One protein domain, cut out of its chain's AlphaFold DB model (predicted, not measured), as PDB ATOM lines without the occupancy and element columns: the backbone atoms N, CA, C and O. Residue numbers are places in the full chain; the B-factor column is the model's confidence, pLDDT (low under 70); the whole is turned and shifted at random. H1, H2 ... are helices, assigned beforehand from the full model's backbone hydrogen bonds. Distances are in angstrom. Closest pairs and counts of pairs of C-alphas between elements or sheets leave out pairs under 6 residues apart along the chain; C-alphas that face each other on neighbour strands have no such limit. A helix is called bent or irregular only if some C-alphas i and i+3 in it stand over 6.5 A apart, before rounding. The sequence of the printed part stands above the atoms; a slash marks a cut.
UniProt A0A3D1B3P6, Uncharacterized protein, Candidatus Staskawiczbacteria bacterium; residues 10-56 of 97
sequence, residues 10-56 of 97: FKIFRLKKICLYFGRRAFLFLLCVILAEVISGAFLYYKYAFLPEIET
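AT A GLANCE: This is residues 10 to 56 of the 97 residues of an uncharacterized protein of Candidatus Staskawiczbacteria bacterium (UniProt A0A3D1B3P6). One long helix, H2, makes most of the length, and a shorter helix, H1, is joined to its first end through a tight turn, so that the two meet at a corner as a wide open L. Away from this corner the two helices have nothing packed beside them, and H2 kinks by 30 degrees near residue 46. The printed part has 47 residues with two named helices, H1 then H2, and no named strand; the class is all helix. It is extended, with a radius of gyration of the C-alphas of 18.3 A and spans of 59 by 20 by 6 A.

IN THESE COORDINATES: H2 is residues 26 to 54, 39.7 A from first to last C-alpha, from C-alpha 26 at (182.084, 360.929, 213.590) to C-alpha 54 at (216.054, 345.813, 227.391). H2 is neither bent nor irregular, but only just: C-alphas 47 and 50 are 6.3 A apart. H1 is residues 10 to 24, 21.4 A long, and begins at C-alpha 10 at (160.900, 357.354, 223.503).

HOW THE PARTS SIT: H2 and H1 are close but not clearly touching, with 1 pair of C-alphas within 8 A. Their closest C-alphas, those of Phe 22 and Phe 29, are 7.2 A apart. Their lines are about perpendicular, at 74 degrees, and their centres are 29.3 A apart. In H1 every O i to N i+4 pair is within hydrogen-bond range; in H2 21 of 25 are.

THE WHOLE: The C-alphas of Phe 10 and Thr 56, the two farthest apart, are 59.8 A apart. The printed part has no cut, and the link from H1 to H2, Arg 25, is tight. Residues 10 to 21 of H1 and residues 31 to 41 of H2 are among those that stand free. The mean pLDDT of the printed part is 81.8; it is under 70 at residues 10 to 14, residue 22 and residues 53 to 56.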
ATOM      1  N   PHE A  10     160.096 356.250 222.973       57.00
ATOM      2  CA  PHE A  10     160.900 357.354 223.503       57.00
ATOM      3  C   PHE A  10     162.391 356.999 223.645       57.00
ATOM      4  O   PHE A  10     163.271 357.809 223.337       57.00
ATOM      5  N   LYS A  11     162.694 355.760 224.053       59.31
ATOM      6  CA  LYS A  11     164.072 355.259 224.187       59.31
ATOM      7  C   LYS A  11     164.772 355.172 222.823       59.31
ATOM      8  O   LYS A  11     165.922 355.586 222.698       59.31
ATOM      9  N   ILE A  12     164.047 354.730 221.793       62.41
ATOM     10  CA  ILE A  12     164.527 354.663 220.402       62.41
ATOM     11  C   ILE A  12     164.798 356.067 219.844       62.41
ATOM     12  O   ILE A  12     165.816 356.290 219.189       62.41
ATOM     13  N   PHE A  13     163.932 357.039 220.145       61.47
ATOM     14  CA  PHE A  13     164.112 358.421 219.691       61.47
ATOM     15  C   PHE A  13     165.351 359.084 220.316       61.47
ATOM     16  O   PHE A  13     166.102 359.775 219.624       61.47
ATOM     17  N   ARG A  14     165.617 358.823 221.606       65.75
ATOM     18  CA  ARG A  14     166.847 359.277 222.278       65.75
ATOM     19  C   ARG A  14     168.105 358.632 221.693       65.75
ATOM     20  O   ARG A  14     169.063 359.353 221.425       65.75
ATOM     21  N   LEU A  15     168.092 357.323 221.427       70.44
ATOM     22  CA  LEU A  15     169.218 356.622 220.792       70.44
ATOM     23  C   LEU A  15     169.520 357.155 219.387       70.44
ATOM     24  O   LEU A  15     170.680 357.405 219.069       70.44
ATOM     25  N   LYS A  16     168.489 357.405 218.568       71.00
ATOM     26  CA  LYS A  16     168.666 358.027 217.246       71.00
ATOM     27  C   LYS A  16     169.332 359.393 217.350       71.00
ATOM     28  O   LYS A  16     170.235 359.681 216.574       71.00
ATOM     29  N   LYS A  17     168.920 360.219 218.316       72.25
ATOM     30  CA  LYS A  17     169.468 361.570 218.511       72.25
ATOM     31  C   LYS A  17     170.944 361.537 218.923       72.25
ATOM     32  O   LYS A  17     171.726 362.344 218.432       72.25
ATOM     33  N   ILE A  18     171.320 360.572 219.764       73.19
ATOM     34  CA  ILE A  18     172.713 360.316 220.154       73.19
ATOM     35  C   ILE A  18     173.524 359.851 218.940       73.19
ATOM     36  O   ILE A  18     174.564 360.429 218.645       73.19
ATOM     37  N   CYS A  19     173.019 358.876 218.182       73.44
ATOM     38  CA  CYS A  19     173.695 358.354 216.995       73.44
ATOM     39  C   CYS A  19     173.915 359.441 215.925       73.44
ATOM     40  O   CYS A  19     174.987 359.529 215.339       73.44
ATOM     41  N   LEU A  20     172.947 360.345 215.733       74.38
ATOM     42  CA  LEU A  20     173.067 361.479 214.807       74.38
ATOM     43  C   LEU A  20     174.075 362.532 215.290       74.38
ATOM     44  O   LEU A  20     174.786 363.133 214.485       74.38
ATOM     45  N   TYR A  21     174.160 362.743 216.606       74.25
ATOM     46  CA  TYR A  21     175.154 363.627 217.212       74.25
ATOM     47  C   TYR A  21     176.576 363.071 217.052       74.25
ATOM     48  O   TYR A  21     177.475 363.802 216.632       74.25
ATOM     49  N   PHE A  22     176.759 361.770 217.304       68.81
ATOM     50  CA  PHE A  22     178.016 361.072 217.033       68.81
ATOM     51  C   PHE A  22     178.340 361.060 215.540       68.81
ATOM     52  O   PHE A  22     179.470 361.352 215.190       68.81
ATOM     53  N   GLY A  23     177.356 360.846 214.663       73.06
ATOM     54  CA  GLY A  23     177.506 360.914 213.207       73.06
ATOM     55  C   GLY A  23     178.035 362.266 212.721       73.06
ATOM     56  O   GLY A  23     178.966 362.330 211.922       73.06
ATOM     57  N   ARG A  24     177.508 363.371 213.264       78.38
ATOM     58  CA  ARG A  24     177.936 364.735 212.904       78.38
ATOM     59  C   ARG A  24     179.377 365.046 213.320       78.38
ATOM     60  O   ARG A  24     180.012 365.901 212.712       78.38
ATOM     61  N   ARG A  25     179.888 364.372 214.351       84.50
ATOM     62  CA  ARG A  25     181.282 364.471 214.815       84.50
ATOM     63  C   ARG A  25     182.041 363.157 214.621       84.50
ATOM     64  O   ARG A  25     183.034 362.934 215.308       84.50
ATOM     65  N   ALA A  26     181.593 362.303 213.698       84.12
ATOM     66  CA  ALA A  26     182.084 360.929 213.590       84.12
ATOM     67  C   ALA A  26     183.574 360.900 213.284       84.12
ATOM     68  O   ALA A  26     184.299 360.114 213.875       84.12
ATOM     69  N   PHE A  27     184.032 361.822 212.438       85.62
ATOM     70  CA  PHE A  27     185.445 361.985 212.132       85.62
ATOM     71  C   PHE A  27     186.286 362.247 213.388       85.62
ATOM     72  O   PHE A  27     187.256 361.541 213.633       85.62
ATOM     73  N   LEU A  28     185.885 363.211 214.224       88.31
ATOM     74  CA  LEU A  28     186.601 363.524 215.465       88.31
ATOM     75  C   LEU A  28     186.511 362.384 216.478       88.31
ATOM     76  O   LEU A  28     187.483 362.096 217.164       88.31
ATOM     77  N   PHE A  29     185.357 361.726 216.573       88.88
ATOM     78  CA  PHE A  29     185.189 360.592 217.472       88.88
ATOM     79  C   PHE A  29     186.092 359.421 217.070       88.88
ATOM     80  O   PHE A  29     186.815 358.900 217.913       88.88
ATOM     81  N   LEU A  30     186.103 359.059 215.785       90.75
ATOM     82  CA  LEU A  30     186.996 358.036 215.245       90.75
ATOM     83  C   LEU A  30     188.460 358.421 215.445       90.75
ATOM     84  O   LEU A  30     189.236 357.586 215.889       90.75
ATOM     85  N   LEU A  31     188.824 359.682 215.198       93.31
ATOM     86  CA  LEU A  31     190.179 360.172 215.433       93.31
ATOM     87  C   LEU A  31     190.597 359.986 216.897       93.31
ATOM     88  O   LEU A  31     191.676 359.466 217.155       93.31
ATOM     89  N   CYS A  32     189.740 360.353 217.854       94.31
ATOM     90  CA  CYS A  32     190.012 360.149 219.277       94.31
ATOM     91  C   CYS A  32     190.140 358.664 219.643       94.31
ATOM     92  O   CYS A  32     191.012 358.311 220.431       94.31
ATOM     93  N   VAL A  33     189.284 357.802 219.084       95.19
ATOM     94  CA  VAL A  33     189.334 356.350 219.324       95.19
ATOM     95  C   VAL A  33     190.632 355.757 218.783       95.19
ATOM     96  O   VAL A  33     191.307 355.041 219.514       95.19
ATOM     97  N   ILE A  34     191.023 356.113 217.557       96.56
ATOM     98  CA  ILE A  34     192.287 355.677 216.949       96.56
ATOM     99  C   ILE A  34     193.468 356.161 217.794       96.56
ATOM    100  O   ILE A  34     194.383 355.393 218.072       96.56
ATOM    101  N   LEU A  35     193.448 357.415 218.257       97.12
ATOM    102  CA  LEU A  35     194.516 357.939 219.108       97.12
ATOM    103  C   LEU A  35     194.626 357.147 220.420       97.12
ATOM    104  O   LEU A  35     195.723 356.800 220.846       97.12
ATOM    105  N   ALA A  36     193.487 356.845 221.048       97.12
ATOM    106  CA  ALA A  36     193.438 356.060 222.276       97.12
ATOM    107  C   ALA A  36     193.928 354.620 222.061       97.12
ATOM    108  O   ALA A  36     194.634 354.080 222.914       97.12
ATOM    109  N   GLU A  37     193.594 354.013 220.921       97.38
ATOM    110  CA  GLU A  37     194.073 352.690 220.526       97.38
ATOM    111  C   GLU A  37     195.591 352.688 220.334       97.38
ATOM    112  O   GLU A  37     196.270 351.842 220.907       97.38
ATOM    113  N   VAL A  38     196.139 353.676 219.621       97.25
ATOM    114  CA  VAL A  38     197.588 353.808 219.408       97.25
ATOM    115  C   VAL A  38     198.326 354.001 220.730       97.25
ATOM    116  O   VAL A  38     199.331 353.335 220.962       97.25
ATOM    117  N   ILE A  39     197.827 354.861 221.625       97.44
ATOM    118  CA  ILE A  39     198.438 355.073 222.948       97.44
ATOM    119  C   ILE A  39     198.410 353.778 223.764       97.44
ATOM    120  O   ILE A  39     199.416 353.405 224.364       97.44
ATOM    121  N   SER A  40     197.276 353.073 223.768       96.75
ATOM    122  CA  SER A  40     197.127 351.816 224.508       96.75
ATOM    123  C   SER A  40     198.022 350.718 223.933       96.75
ATOM    124  O   SER A  40     198.688 350.008 224.683       96.75
ATOM    125  N   GLY A  41     198.086 350.606 222.607       95.94
ATOM    126  CA  GLY A  41     198.954 349.669 221.902       95.94
ATOM    127  C   GLY A  41     200.430 349.957 222.160       95.94
ATOM    128  O   GLY A  41     201.173 349.042 222.495       95.94
ATOM    129  N   ALA A  42     200.841 351.226 222.103       95.44
ATOM    130  CA  ALA A  42     202.201 351.644 222.429       95.44
ATOM    131  C   ALA A  42     202.552 351.358 223.896       95.44
ATOM    132  O   ALA A  42     203.645 350.876 224.179       95.44
ATOM    133  N   PHE A  43     201.622 351.590 224.827       95.75
ATOM    134  CA  PHE A  43     201.811 351.271 226.243       95.75
ATOM    135  C   PHE A  43     201.990 349.764 226.477       95.75
ATOM    136  O   PHE A  43     202.899 349.349 227.196       95.75
ATOM    137  N   LEU A  44     201.153 348.936 225.845       95.19
ATOM    138  CA  LEU A  44     201.270 347.478 225.918       95.19
ATOM    139  C   LEU A  44     202.571 346.988 225.278       95.19
ATOM    140  O   LEU A  44     203.282 346.190 225.884       95.19
ATOM    141  N   TYR A  45     202.908 347.495 224.094       92.88
ATOM    142  CA  TYR A  45     204.152 347.170 223.405       92.88
ATOM    143  C   TYR A  45     205.372 347.533 224.255       92.88
ATOM    144  O   TYR A  45     206.270 346.714 224.432       92.88
ATOM    145  N   TYR A  46     205.374 348.728 224.850       90.44
ATOM    146  CA  TYR A  46     206.453 349.161 225.728       90.44
ATOM    147  C   TYR A  46     206.619 348.204 226.911       90.44
ATOM    148  O   TYR A  46     207.724 347.750 227.178       90.44
ATOM    149  N   LYS A  47     205.521 347.836 227.579       88.62
ATOM    150  CA  LYS A  47     205.561 346.969 228.760       88.62
ATOM    151  C   LYS A  47     205.957 345.521 228.452       88.62
ATOM    152  O   LYS A  47     206.627 344.905 229.272       88.62
ATOM    153  N   TYR A  48     205.505 344.965 227.329       86.38
ATOM    154  CA  TYR A  48     205.584 343.518 227.081       86.38
ATOM    155  C   TYR A  48     206.545 343.101 225.972       86.38
ATOM    156  O   TYR A  48     206.962 341.949 225.965       86.38
ATOM    157  N   ALA A  49     206.881 343.987 225.038       83.38
ATOM    158  CA  ALA A  49     207.837 343.687 223.975       83.38
ATOM    159  C   ALA A  49     209.171 344.392 224.231       83.38
ATOM    160  O   ALA A  49     210.210 343.753 224.208       83.38
ATOM    161  N   PHE A  50     209.133 345.688 224.545       84.00
ATOM    162  CA  PHE A  50     210.345 346.497 224.666       84.00
ATOM    163  C   PHE A  50     211.040 346.355 226.028       84.00
ATOM    164  O   PHE A  50     212.252 346.171 226.085       84.00
ATOM    165  N   LEU A  51     210.287 346.414 227.133       79.50
ATOM    166  CA  LEU A  51     210.859 346.320 228.480       79.50
ATOM    167  C   LEU A  51     211.574 344.977 228.730       79.50
ATOM    168  O   LEU A  51     212.705 345.021 229.198       79.50
ATOM    169  N   PRO A  52     211.015 343.808 228.346       73.19
ATOM    170  CA  PRO A  52     211.696 342.519 228.519       73.19
ATOM    171  C   PRO A  52     212.880 342.298 227.568       73.19
ATOM    172  O   PRO A  52     213.684 341.399 227.791       73.19
ATOM    173  N   GLU A  53     212.970 343.070 226.482       68.88
ATOM    174  CA  GLU A  53     214.100 343.023 225.548       68.88
ATOM    175  C   GLU A  53     215.294 343.846 226.066       68.88
ATOM    176  O   GLU A  53     216.446 343.504 225.804       68.88
ATOM    177  N   ILE A  54     215.030 344.911 226.835       68.44
ATOM    178  CA  ILE A  54     216.054 345.813 227.391       68.44
ATOM    179  C   ILE A  54     216.483 345.402 228.792       68.44
ATOM    180  O   ILE A  54     217.670 345.441 229.121       68.44
ATOM    181  N   GLU A  55     215.528 345.016 229.627       66.00
ATOM    182  CA  GLU A  55     215.826 344.351 230.877       66.00
ATOM    183  C   GLU A  55     216.213 342.920 230.511       66.00
ATOM    184  O   GLU A  55     215.355 342.049 230.395       66.00
ATOM    185  N   THR A  56     217.520 342.661 230.326       59.88
ATOM    186  CA  THR A  56     218.062 341.302 230.501       59.88
ATOM    187  C   THR A  56     217.331 340.716 231.693       59.88
ATOM    188  O   THR A  56     217.373 341.396 232.726       59.88
TER     189      THR A  56